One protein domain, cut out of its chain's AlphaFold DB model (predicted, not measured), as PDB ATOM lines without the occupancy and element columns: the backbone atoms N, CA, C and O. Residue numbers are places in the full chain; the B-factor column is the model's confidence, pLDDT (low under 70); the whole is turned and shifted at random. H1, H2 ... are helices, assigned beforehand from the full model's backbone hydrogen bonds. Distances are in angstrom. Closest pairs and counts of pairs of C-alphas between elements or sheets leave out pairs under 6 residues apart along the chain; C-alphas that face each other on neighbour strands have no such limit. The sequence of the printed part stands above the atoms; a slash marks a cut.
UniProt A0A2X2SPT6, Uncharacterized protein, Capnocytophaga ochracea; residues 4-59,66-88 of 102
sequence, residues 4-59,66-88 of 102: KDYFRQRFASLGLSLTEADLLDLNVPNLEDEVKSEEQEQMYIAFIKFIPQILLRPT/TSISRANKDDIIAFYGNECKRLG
ATOM      1  N   LYS A   4      44.979 -14.060 -31.077       94.31
ATOM      2  CA  LYS A   4      44.331 -12.935 -30.390       94.31
ATOM      3  C   LYS A   4      45.210 -11.684 -30.369       94.31
ATOM      4  O   LYS A   4      44.745 -10.602 -30.740       94.31
ATOM      5  N   ASP A   5      46.479 -11.829 -29.989       94.31
ATOM      6  CA  ASP A   5      47.436 -10.716 -29.952       94.31
ATOM      7  C   ASP A   5      47.664 -10.123 -31.340       94.31
ATOM      8  O   ASP A   5      47.698  -8.900 -31.489       94.31
ATOM      9  N   TYR A   6      47.762 -10.976 -32.364       94.81
ATOM     10  CA  TYR A   6      47.926 -10.539 -33.748       94.81
ATOM     11  C   TYR A   6      46.812  -9.579 -34.182       94.81
ATOM     12  O   TYR A   6      47.096  -8.488 -34.682       94.81
ATOM     13  N   PHE A   7      45.544  -9.952 -33.969       94.25
ATOM     14  CA  PHE A   7      44.421  -9.095 -34.352       94.25
ATOM     15  C   PHE A   7      44.410  -7.805 -33.543       94.25
ATOM     16  O   PHE A   7      44.300  -6.725 -34.124       94.25
ATOM     17  N   ARG A   8      44.607  -7.885 -32.222       93.06
ATOM     18  CA  ARG A   8      44.677  -6.692 -31.367       93.06
ATOM     19  C   ARG A   8      45.740  -5.707 -31.841       93.06
ATOM     20  O   ARG A   8      45.441  -4.524 -31.960       93.06
ATOM     21  N   GLN A   9      46.940  -6.180 -32.168       92.88
ATOM     22  CA  GLN A   9      48.021  -5.325 -32.663       92.88
ATOM     23  C   GLN A   9      47.711  -4.731 -34.042       92.88
ATOM     24  O   GLN A   9      47.944  -3.543 -34.270       92.88
ATOM     25  N   ARG A  10      47.138  -5.520 -34.960       92.12
ATOM     26  CA  ARG A  10      46.767  -5.044 -36.301       92.12
ATOM     27  C   ARG A  10      45.685  -3.973 -36.257       92.12
ATOM     28  O   ARG A  10      45.855  -2.928 -36.878       92.12
ATOM     29  N   PHE A  11      44.619  -4.172 -35.490       89.88
ATOM     30  CA  PHE A  11      43.595  -3.141 -35.325       89.88
ATOM     31  C   PHE A  11      44.125  -1.924 -34.562       89.88
ATOM     32  O   PHE A  11      43.860  -0.795 -34.979       89.88
ATOM     33  N   ALA A  12      44.965  -2.122 -33.541       88.56
ATOM     34  CA  ALA A  12      45.599  -1.018 -32.824       88.56
ATOM     35  C   ALA A  12      46.474  -0.146 -33.740       88.56
ATOM     36  O   ALA A  12      46.470   1.073 -33.586       88.56
ATOM     37  N   SER A  13      47.147  -0.726 -34.745       86.06
ATOM     38  CA  SER A  13      47.902   0.049 -35.749       86.06
ATOM     39  C   SER A  13      47.033   0.971 -36.616       86.06
ATOM     40  O   SER A  13      47.545   1.929 -37.186       86.06
ATOM     41  N   LEU A  14      45.719   0.724 -36.677       82.56
ATOM     42  CA  LEU A  14      44.733   1.598 -37.321       82.56
ATOM     43  C   LEU A  14      44.050   2.557 -36.324       82.56
ATOM     44  O   LEU A  14      43.134   3.294 -36.692       82.56
ATOM     45  N   GLY A  15      44.455   2.540 -35.050       80.75
ATOM     46  CA  GLY A  15      43.781   3.258 -33.967       80.75
ATOM     47  C   GLY A  15      42.425   2.649 -33.587       80.75
ATOM     48  O   GLY A  15      41.562   3.346 -33.053       80.75
ATOM     49  N   LEU A  16      42.209   1.366 -33.888       81.81
ATOM     50  CA  LEU A  16      40.977   0.636 -33.600       81.81
ATOM     51  C   LEU A  16      41.203  -0.329 -32.429       81.81
ATOM     52  O   LEU A  16      42.201  -1.045 -32.381       81.81
ATOM     53  N   SER A  17      40.267  -0.369 -31.484       84.25
ATOM     54  CA  SER A  17      40.247  -1.367 -30.414       84.25
ATOM     55  C   SER A  17      39.237  -2.468 -30.730       84.25
ATOM     56  O   SER A  17      38.177  -2.202 -31.294       84.25
ATOM     57  N   LEU A  18      39.579  -3.702 -30.353       86.81
ATOM     58  CA  LEU A  18      38.685  -4.855 -30.424       86.81
ATOM     59  C   LEU A  18      38.126  -5.185 -29.040       86.81
ATOM     60  O   LEU A  18      38.882  -5.305 -28.073       86.81
ATOM     61  N   THR A  19      36.816  -5.389 -28.970       88.50
ATOM     62  CA  THR A  19      36.145  -6.026 -27.832       88.50
ATOM     63  C   THR A  19      36.271  -7.554 -27.907       88.50
ATOM     64  O   THR A  19      36.672  -8.107 -28.931       88.50
ATOM     65  N   GLU A  20      35.923  -8.268 -26.833       88.31
ATOM     66  CA  GLU A  20      35.861  -9.741 -26.871       88.31
ATOM     67  C   GLU A  20      34.757 -10.248 -27.818       88.31
ATOM     68  O   GLU A  20      34.942 -11.275 -28.462       88.31
ATOM     69  N   ALA A  21      33.652  -9.507 -27.974       88.62
ATOM     70  CA  ALA A  21      32.623  -9.839 -28.961       88.62
ATOM     71  C   ALA A  21      33.177  -9.744 -30.392       88.62
ATOM     72  O   ALA A  21      32.941 -10.624 -31.207       88.62
ATOM     73  N   ASP A  22      34.011  -8.739 -30.664       90.56
ATOM     74  CA  ASP A  22      34.628  -8.563 -31.985       90.56
ATOM     75  C   ASP A  22      35.568  -9.712 -32.322       90.56
ATOM     76  O   ASP A  22      35.630 -10.164 -33.460       90.56
ATOM     77  N   LEU A  23      36.310 -10.186 -31.319       90.31
ATOM     78  CA  LEU A  23      37.190 -11.335 -31.469       90.31
ATOM     79  C   LEU A  23      36.401 -12.613 -31.777       90.31
ATOM     80  O   LEU A  23      36.868 -13.423 -32.575       90.31
ATOM     81  N   LEU A  24      35.209 -12.778 -31.199       89.69
ATOM     82  CA  LEU A  24      34.307 -13.876 -31.549       89.69
ATOM     83  C   LEU A  24      33.767 -13.727 -32.980       89.69
ATOM     84  O   LEU A  24      33.775 -14.699 -33.735       89.69
ATOM     85  N   ASP A  25      33.381 -12.515 -33.377       90.56
ATOM     86  CA  ASP A  25      32.840 -12.231 -34.712       90.56
ATOM     87  C   ASP A  25      33.881 -12.387 -35.837       90.56
ATOM     88  O   ASP A  25      33.514 -12.641 -36.986       90.56
ATOM     89  N   LEU A  26      35.186 -12.313 -35.528       89.00
ATOM     90  CA  LEU A  26      36.258 -12.660 -36.475       89.00
ATOM     91  C   LEU A  26      36.175 -14.120 -36.950       89.00
ATOM     92  O   LEU A  26      36.737 -14.441 -37.999       89.00
ATOM     93  N   ASN A  27      35.498 -14.996 -36.194       87.12
ATOM     94  CA  ASN A  27      35.301 -16.411 -36.511       87.12
ATOM     95  C   ASN A  27      36.622 -17.163 -36.789       87.12
ATOM     96  O   ASN A  27      36.710 -18.016 -37.674       87.12
ATOM     97  N   VAL A  28      37.678 -16.818 -36.044       88.38
ATOM     98  CA  VAL A  28      38.989 -17.470 -36.143       88.38
ATOM     99  C   VAL A  28      39.079 -18.576 -35.091       88.38
ATOM    100  O   VAL A  28      38.924 -18.290 -33.902       88.38
ATOM    101  N   PRO A  29      39.345 -19.835 -35.483       87.19
ATOM    102  CA  PRO A  29      39.459 -20.930 -34.531       87.19
ATOM    103  C   PRO A  29      40.717 -20.794 -33.667       87.19
ATOM    104  O   PRO A  29      41.777 -20.372 -34.140       87.19
ATOM    105  N   ASN A  30      40.590 -21.222 -32.408       90.00
ATOM    106  CA  ASN A  30      41.664 -21.302 -31.417       90.00
ATOM    107  C   ASN A  30      42.467 -19.997 -31.273       90.00
ATOM    108  O   ASN A  30      43.677 -19.976 -31.471       90.00
ATOM    109  N   LEU A  31      41.800 -18.889 -30.937       90.38
ATOM    110  CA  LEU A  31      42.436 -17.567 -30.808       90.38
ATOM    111  C   LEU A  31      43.627 -17.511 -29.834       90.38
ATOM    112  O   LEU A  31      44.500 -16.656 -29.988       90.38
ATOM    113  N   GLU A  32      43.662 -18.406 -28.849       92.56
ATOM    114  CA  GLU A  32      44.737 -18.497 -27.858       92.56
ATOM    115  C   GLU A  32      45.973 -19.258 -28.380       92.56
ATOM    116  O   GLU A  32      47.047 -19.152 -27.791       92.56
ATOM    117  N   ASP A  33      45.859 -19.981 -29.501       93.94
ATOM    118  CA  ASP A  33      46.993 -20.675 -30.116       93.94
ATOM    119  C   ASP A  33      47.994 -19.675 -30.712       93.94
ATOM    120  O   ASP A  33      47.659 -18.547 -31.100       93.94
ATOM    121  N   GLU A  34      49.247 -20.110 -30.842       94.12
ATOM    122  CA  GLU A  34      50.265 -19.339 -31.544       94.12
ATOM    123  C   GLU A  34      49.967 -19.212 -33.040       94.12
ATOM    124  O   GLU A  34      49.435 -20.118 -33.683       94.12
ATOM    125  N   VAL A  35      50.357 -18.072 -33.610       91.50
ATOM    126  CA  VAL A  35      50.284 -17.845 -35.054       91.50
ATOM    127  C   VAL A  35      51.301 -18.728 -35.770       91.50
ATOM    128  O   VAL A  35      52.509 -18.526 -35.623       91.50
ATOM    129  N   LYS A  36      50.822 -19.651 -36.606       92.06
ATOM    130  CA  LYS A  36      51.673 -20.429 -37.510       92.06
ATOM    131  C   LYS A  36      51.905 -19.689 -38.820       92.06
ATOM    132  O   LYS A  36      51.062 -18.909 -39.262       92.06
ATOM    133  N   SER A  37      53.041 -19.950 -39.462       87.62
ATOM    134  CA  SER A  37      53.426 -19.262 -40.703       87.62
ATOM    135  C   SER A  37      52.421 -19.509 -41.829       87.62
ATOM    136  O   SER A  37      52.076 -18.580 -42.551       87.62
ATOM    137  N   GLU A  38      51.886 -20.727 -41.930       89.44
ATOM    138  CA  GLU A  38      50.876 -21.086 -42.928       89.44
ATOM    139  C   GLU A  38      49.509 -20.410 -42.706       89.44
ATOM    140  O   GLU A  38      48.722 -20.282 -43.641       89.44
ATOM    141  N   GLU A  39      49.220 -19.936 -41.489       89.38
ATOM    142  CA  GLU A  39      47.943 -19.301 -41.137       89.38
ATOM    143  C   GLU A  39      47.980 -17.771 -41.292       89.38
ATOM    144  O   GLU A  39      46.928 -17.131 -41.343       89.38
ATOM    145  N   GLN A  40      49.173 -17.170 -41.394       89.94
ATOM    146  CA  GLN A  40      49.350 -15.713 -41.390       89.94
ATOM    147  C   GLN A  40      48.572 -15.010 -42.503       89.94
ATOM    148  O   GLN A  40      47.974 -13.958 -42.263       89.94
ATOM    149  N   GLU A  41      48.557 -15.580 -43.708       91.88
ATOM    150  CA  GLU A  41      47.825 -15.005 -44.837       91.88
ATOM    151  C   GLU A  41      46.310 -15.040 -44.598       91.88
ATOM    152  O   GLU A  41      45.628 -14.034 -44.795       91.88
ATOM    153  N   GLN A  42      45.785 -16.159 -44.093       91.94
ATOM    154  CA  GLN A  42      44.356 -16.302 -43.798       91.94
ATOM    155  C   GLN A  42      43.909 -15.358 -42.684       91.94
ATOM    156  O   GLN A  42      42.864 -14.714 -42.785       91.94
ATOM    157  N   MET A  43      44.733 -15.208 -41.650       93.75
ATOM    158  CA  MET A  43      44.488 -14.241 -40.587       93.75
ATOM    159  C   MET A  43      44.509 -12.804 -41.106       93.75
ATOM    160  O   MET A  43      43.671 -11.992 -40.717       93.75
ATOM    161  N   TYR A  44      45.433 -12.485 -42.011       94.00
ATOM    162  CA  TYR A  44      45.479 -11.168 -42.630       94.00
ATOM    163  C   TYR A  44      44.234 -10.894 -43.486       94.00
ATOM    164  O   TYR A  44      43.653  -9.813 -43.410       94.00
ATOM    165  N   ILE A  45      43.760 -11.884 -44.246       94.00
ATOM    166  CA  ILE A  45      42.502 -11.786 -44.998       94.00
ATOM    167  C   ILE A  45      41.316 -11.562 -44.049       94.00
ATOM    168  O   ILE A  45      40.470 -10.712 -44.333       94.00
ATOM    169  N   ALA A  46      41.254 -12.278 -42.921       93.56
ATOM    170  CA  ALA A  46      40.212 -12.089 -41.907       93.56
ATOM    171  C   ALA A  46      40.239 -10.668 -41.323       93.56
ATOM    172  O   ALA A  46      39.199 -10.020 -41.227       93.56
ATOM    173  N   PHE A  47      41.435 -10.146 -41.034       93.62
ATOM    174  CA  PHE A  47      41.631  -8.761 -40.613       93.62
ATOM    175  C   PHE A  47      41.046  -7.774 -41.635       93.62
ATOM    176  O   PHE A  47      40.211  -6.949 -41.265       93.62
ATOM    177  N   ILE A  48      41.405  -7.896 -42.920       94.00
ATOM    178  CA  ILE A  48      40.898  -7.005 -43.976       94.00
ATOM    179  C   ILE A  48      39.375  -7.094 -44.106       94.00
ATOM    180  O   ILE A  48      38.707  -6.064 -44.173       94.00
ATOM    181  N   LYS A  49      38.802  -8.302 -44.084       92.06
ATOM    182  CA  LYS A  49      37.348  -8.513 -44.198       92.06
ATOM    183  C   LYS A  49      36.548  -7.916 -43.043       92.06
ATOM    184  O   LYS A  49      35.379  -7.597 -43.234       92.06
ATOM    185  N   PHE A  50      37.152  -7.763 -41.869       91.88
ATOM    186  CA  PHE A  50      36.463  -7.277 -40.677       91.88
ATOM    187  C   PHE A  50      36.518  -5.745 -40.520       91.88
ATOM    188  O   PHE A  50      35.685  -5.160 -39.826       91.88
ATOM    189  N   ILE A  51      37.436  -5.063 -41.222       90.25
ATOM    190  CA  ILE A  51      37.548  -3.591 -41.224       90.25
ATOM    191  C   ILE A  51      36.204  -2.883 -41.503       90.25
ATOM    192  O   ILE A  51      35.864  -1.980 -40.731       90.25
ATOM    193  N   PRO A  52      35.406  -3.262 -42.526       88.25
ATOM    194  CA  PRO A  52      34.115  -2.628 -42.796       88.25
ATOM    195  C   PRO A  52      33.172  -2.638 -41.598       88.25
ATOM    196  O   PRO A  52      32.586  -1.609 -41.270       88.25
ATOM    197  N   GLN A  53      33.075  -3.770 -40.900       85.25
ATOM    198  CA  GLN A  53      32.183  -3.910 -39.753       85.25
ATOM    199  C   GLN A  53      32.598  -3.001 -38.593       85.25
ATOM    200  O   GLN A  53      31.736  -2.398 -37.956       85.25
ATOM    201  N   ILE A  54      33.900  -2.838 -38.345       82.38
ATOM    202  CA  ILE A  54      34.384  -1.923 -37.303       82.38
ATOM    203  C   ILE A  54      34.169  -0.458 -37.694       82.38
ATOM    204  O   ILE A  54      33.769   0.341 -36.848       82.38
ATOM    205  N   LEU A  55      34.414  -0.086 -38.953       79.38
ATOM    206  CA  LEU A  55      34.274   1.301 -39.419       79.38
ATOM    207  C   LEU A  55      32.822   1.799 -39.478       79.38
ATOM    208  O   LEU A  55      32.595   3.012 -39.489       79.38
ATOM    209  N   LEU A  56      31.852   0.884 -39.529       74.12
ATOM    210  CA  LEU A  56      30.422   1.199 -39.476       74.12
ATOM    211  C   LEU A  56      29.914   1.458 -38.051       74.12
ATOM    212  O   LEU A  56      28.806   1.968 -37.889       74.12
ATOM    213  N   ARG A  57      30.696   1.134 -37.015       70.56
ATOM    214  CA  ARG A  57      30.276   1.358 -35.631       70.56
ATOM    215  C   ARG A  57      30.272   2.850 -35.306       70.56
ATOM    216  O   ARG A  57      31.221   3.550 -35.665       70.56
ATOM    217  N   PRO A  58      29.249   3.341 -34.588       59.03
ATOM    218  CA  PRO A  58      29.246   4.709 -34.105       59.03
ATOM    219  C   PRO A  58      30.453   4.905 -33.186       59.03
ATOM    220  O   PRO A  58      30.583   4.268 -32.142       59.03
ATOM    221  N   THR A  59      31.370   5.779 -33.583       57.09
ATOM    222  CA  THR A  59      32.400   6.274 -32.677       57.09
ATOM    223  C   THR A  59      31.715   7.243 -31.733       57.09
ATOM    224  O   THR A  59      31.362   8.341 -32.155       57.09
ATOM    225  N   THR A  66      39.855  14.610 -25.824       38.25
ATOM    226  CA  THR A  66      41.017  13.761 -26.166       38.25
ATOM    227  C   THR A  66      40.611  12.646 -27.121       38.25
ATOM    228  O   THR A  66      40.467  11.477 -26.770       38.25
ATOM    229  N   SER A  67      40.418  13.024 -28.387       45.50
ATOM    230  CA  SER A  67      40.313  12.048 -29.470       45.50
ATOM    231  C   SER A  67      41.664  11.354 -29.612       45.50
ATOM    232  O   SER A  67      42.633  11.977 -30.037       45.50
ATOM    233  N   ILE A  68      41.743  10.072 -29.246       45.78
ATOM    234  CA  ILE A  68      42.832   9.203 -29.697       45.78
ATOM    235  C   ILE A  68      42.849   9.327 -31.220       45.78
ATOM    236  O   ILE A  68      41.840   9.022 -31.860       45.78
ATOM    237  N   SER A  69      43.948   9.841 -31.774       46.94
ATOM    238  CA  SER A  69      44.119  10.059 -33.208       46.94
ATOM    239  C   SER A  69      43.991   8.727 -33.944       46.94
ATOM    240  O   SER A  69      44.965   7.995 -34.107       46.94
ATOM    241  N   ARG A  70      42.770   8.377 -34.354       54.69
ATOM    242  CA  ARG A  70      42.544   7.321 -35.338       54.69
ATOM    243  C   ARG A  70      43.225   7.759 -36.629       54.69
ATOM    244  O   ARG A  70      43.255   8.956 -36.930       54.69
ATOM    245  N   ALA A  71      43.730   6.804 -37.407       60.78
ATOM    246  CA  ALA A  71      43.963   7.082 -38.820       60.78
ATOM    247  C   ALA A  71      42.672   7.685 -39.404       60.78
ATOM    248  O   ALA A  71      41.570   7.283 -39.001       60.78
ATOM    249  N   ASN A  72      42.792   8.685 -40.282       76.00
ATOM    250  CA  ASN A  72      41.615   9.327 -40.855       76.00
ATOM    251  C   ASN A  72      40.749   8.241 -41.515       76.00
ATOM    252  O   ASN A  72      41.271   7.314 -42.135       76.00
ATOM    253  N   LYS A  73      39.424   8.322 -41.363       78.62
ATOM    254  CA  LYS A  73      38.500   7.321 -41.908       78.62
ATOM    255  C   LYS A  73      38.743   7.104 -43.404       78.62
ATOM    256  O   LYS A  73      38.725   5.962 -43.857       78.62
ATOM    257  N   ASP A  74      39.041   8.177 -44.129       82.94
ATOM    258  CA  ASP A  74      39.368   8.131 -45.555       82.94
ATOM    259  C   ASP A  74      40.666   7.357 -45.837       82.94
ATOM    260  O   ASP A  74      40.711   6.568 -46.782       82.94
ATOM    261  N   ASP A  75      41.684   7.487 -44.979       84.44
ATOM    262  CA  ASP A  75      42.944   6.743 -45.099       84.44
ATOM    263  C   ASP A  75      42.720   5.241 -44.878       84.44
ATOM    264  O   ASP A  75      43.265   4.414 -45.609       84.44
ATOM    265  N   ILE A  76      41.873   4.872 -43.908       85.19
ATOM    266  CA  ILE A  76      41.534   3.464 -43.652       85.19
ATOM    267  C   ILE A  76      40.716   2.889 -44.817       85.19
ATOM    268  O   ILE A  76      40.956   1.753 -45.228       85.19
ATOM    269  N   ILE A  77      39.785   3.663 -45.390       87.31
ATOM    270  CA  ILE A  77      39.016   3.256 -46.579       87.31
ATOM    271  C   ILE A  77      39.949   3.063 -47.784       87.31
ATOM    272  O   ILE A  77      39.827   2.066 -48.499       87.31
ATOM    273  N   ALA A  78      40.900   3.975 -48.000       89.25
ATOM    274  CA  ALA A  78      41.885   3.866 -49.072       89.25
ATOM    275  C   ALA A  78      42.796   2.640 -48.887       89.25
ATOM    276  O   ALA A  78      42.982   1.865 -49.828       89.25
ATOM    277  N   PHE A  79      43.309   2.424 -47.670       90.25
ATOM    278  CA  PHE A  79      44.075   1.234 -47.295       90.25
ATOM    279  C   PHE A  79      43.287  -0.053 -47.570       90.25
ATOM    280  O   PHE A  79      43.764  -0.918 -48.305       90.25
ATOM    281  N   TYR A  80      42.058  -0.153 -47.056       91.31
ATOM    282  CA  TYR A  80      41.183  -1.307 -47.265       91.31
ATOM    283  C   TYR A  80      40.964  -1.583 -48.756       91.31
ATOM    284  O   TYR A  80      41.155  -2.707 -49.211       91.31
ATOM    285  N   GLY A  81      40.642  -0.554 -49.544       91.38
ATOM    286  CA  GLY A  81      40.394  -0.719 -50.973       91.38
ATOM    287  C   GLY A  81      41.629  -1.161 -51.768       91.38
ATOM    288  O   GLY A  81      41.491  -1.858 -52.778       91.38
ATOM    289  N   ASN A  82      42.832  -0.777 -51.333       92.25
ATOM    290  CA  ASN A  82      44.089  -1.247 -51.919       92.25
ATOM    291  C   ASN A  82      44.358  -2.713 -51.565       92.25
ATOM    292  O   ASN A  82      44.712  -3.502 -52.442       92.25
ATOM    293  N   GLU A  83      44.124  -3.098 -50.313       93.31
ATOM    294  CA  GLU A  83      44.298  -4.476 -49.859       93.31
ATOM    295  C   GLU A  83      43.270  -5.422 -50.479       93.31
ATOM    296  O   GLU A  83      43.637  -6.512 -50.914       93.31
ATOM    297  N   CYS A  84      42.016  -4.992 -50.644       93.06
ATOM    298  CA  CYS A  84      41.016  -5.751 -51.391       93.06
ATOM    299  C   CYS A  84      41.472  -6.019 -52.827       93.06
ATOM    300  O   CYS A  84      41.398  -7.155 -53.292       93.06
ATOM    301  N   LYS A  85      42.023  -5.006 -53.512       92.31
ATOM    302  CA  LYS A  85      42.583  -5.175 -54.860       92.31
ATOM    303  C   LYS A  85      43.764  -6.152 -54.871       92.31
ATOM    304  O   LYS A  85      43.835  -6.990 -55.764       92.31
ATOM    305  N   ARG A  86      44.675  -6.055 -53.896       93.31
ATOM    306  CA  ARG A  86      45.863  -6.920 -53.785       93.31
ATOM    307  C   ARG A  86      45.502  -8.381 -53.505       93.31
ATOM    308  O   ARG A  86      46.140  -9.273 -54.046       93.31
ATOM    309  N   LEU A  87      44.492  -8.607 -52.670       92.62
ATOM    310  CA  LEU A  87      44.054  -9.931 -52.215       92.62
ATOM    311  C   LEU A  87      42.941 -10.545 -53.086       92.62
ATOM    312  O   LEU A  87      42.480 -11.644 -52.793       92.62
ATOM    313  N   GLY A  88      42.463  -9.841 -54.119       91.31
ATOM    314  CA  GLY A  88      41.337 -10.296 -54.945       91.31
ATOM    315  C   GLY A  88      39.992 -10.327 -54.203       91.31
ATOM    316  O   GLY A  88      39.097 -11.084 -54.573       91.31
TER     317      GLY A  88
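What this domain is: This is residues 4 to 59 and 66 to 88 of the 102 residues of an uncharacterized protein of Capnocytophaga ochracea (UniProt A0A2X2SPT6). What shape is it? Long H3 runs through the middle, with H1 and H4 on different sides of it and short H2 near it. What is printed? The 79 residues include four named helices, H1 to H4, and no named strand: all helix. It is compact, with a radius of gyration of the C-alphas of 12.8 A and spans of 35 by 29 by 17 A.

Where its parts are: Where does it begin? H1 is residues 4 to 13, from C-alpha 4 at (44.331, -12.935, -30.390), and H2 is 20 to 25. What follows? H3 is 37 to 55, 28.1 A long, and H4 is 73 to 87, ending at C-alpha 87 (44.054, -9.931, -52.215).

How they stand to each other: What touches H3? H1 only just touches its residue 47 alone, with 3 pairs of C-alphas within 8 A, the closest Phe 7 and Phe 47. H4 touches it at a steep tilt of 38 degrees, the closest C-alphas being Ile 48 and Tyr 80, 6.6 A. Are the backbones even? In H3, 11 of 15 O i to N i+4 pairs are within hydrogen-bond range; in H1, H2 and H4 every pair is.

The domain as a whole: What is missing? Residues 60 to 65 are cut out; C-alphas 59 and 66 are 13.1 A apart. Where is pLDDT under 70? It is so at residues 58 to 59 and 66 to 71.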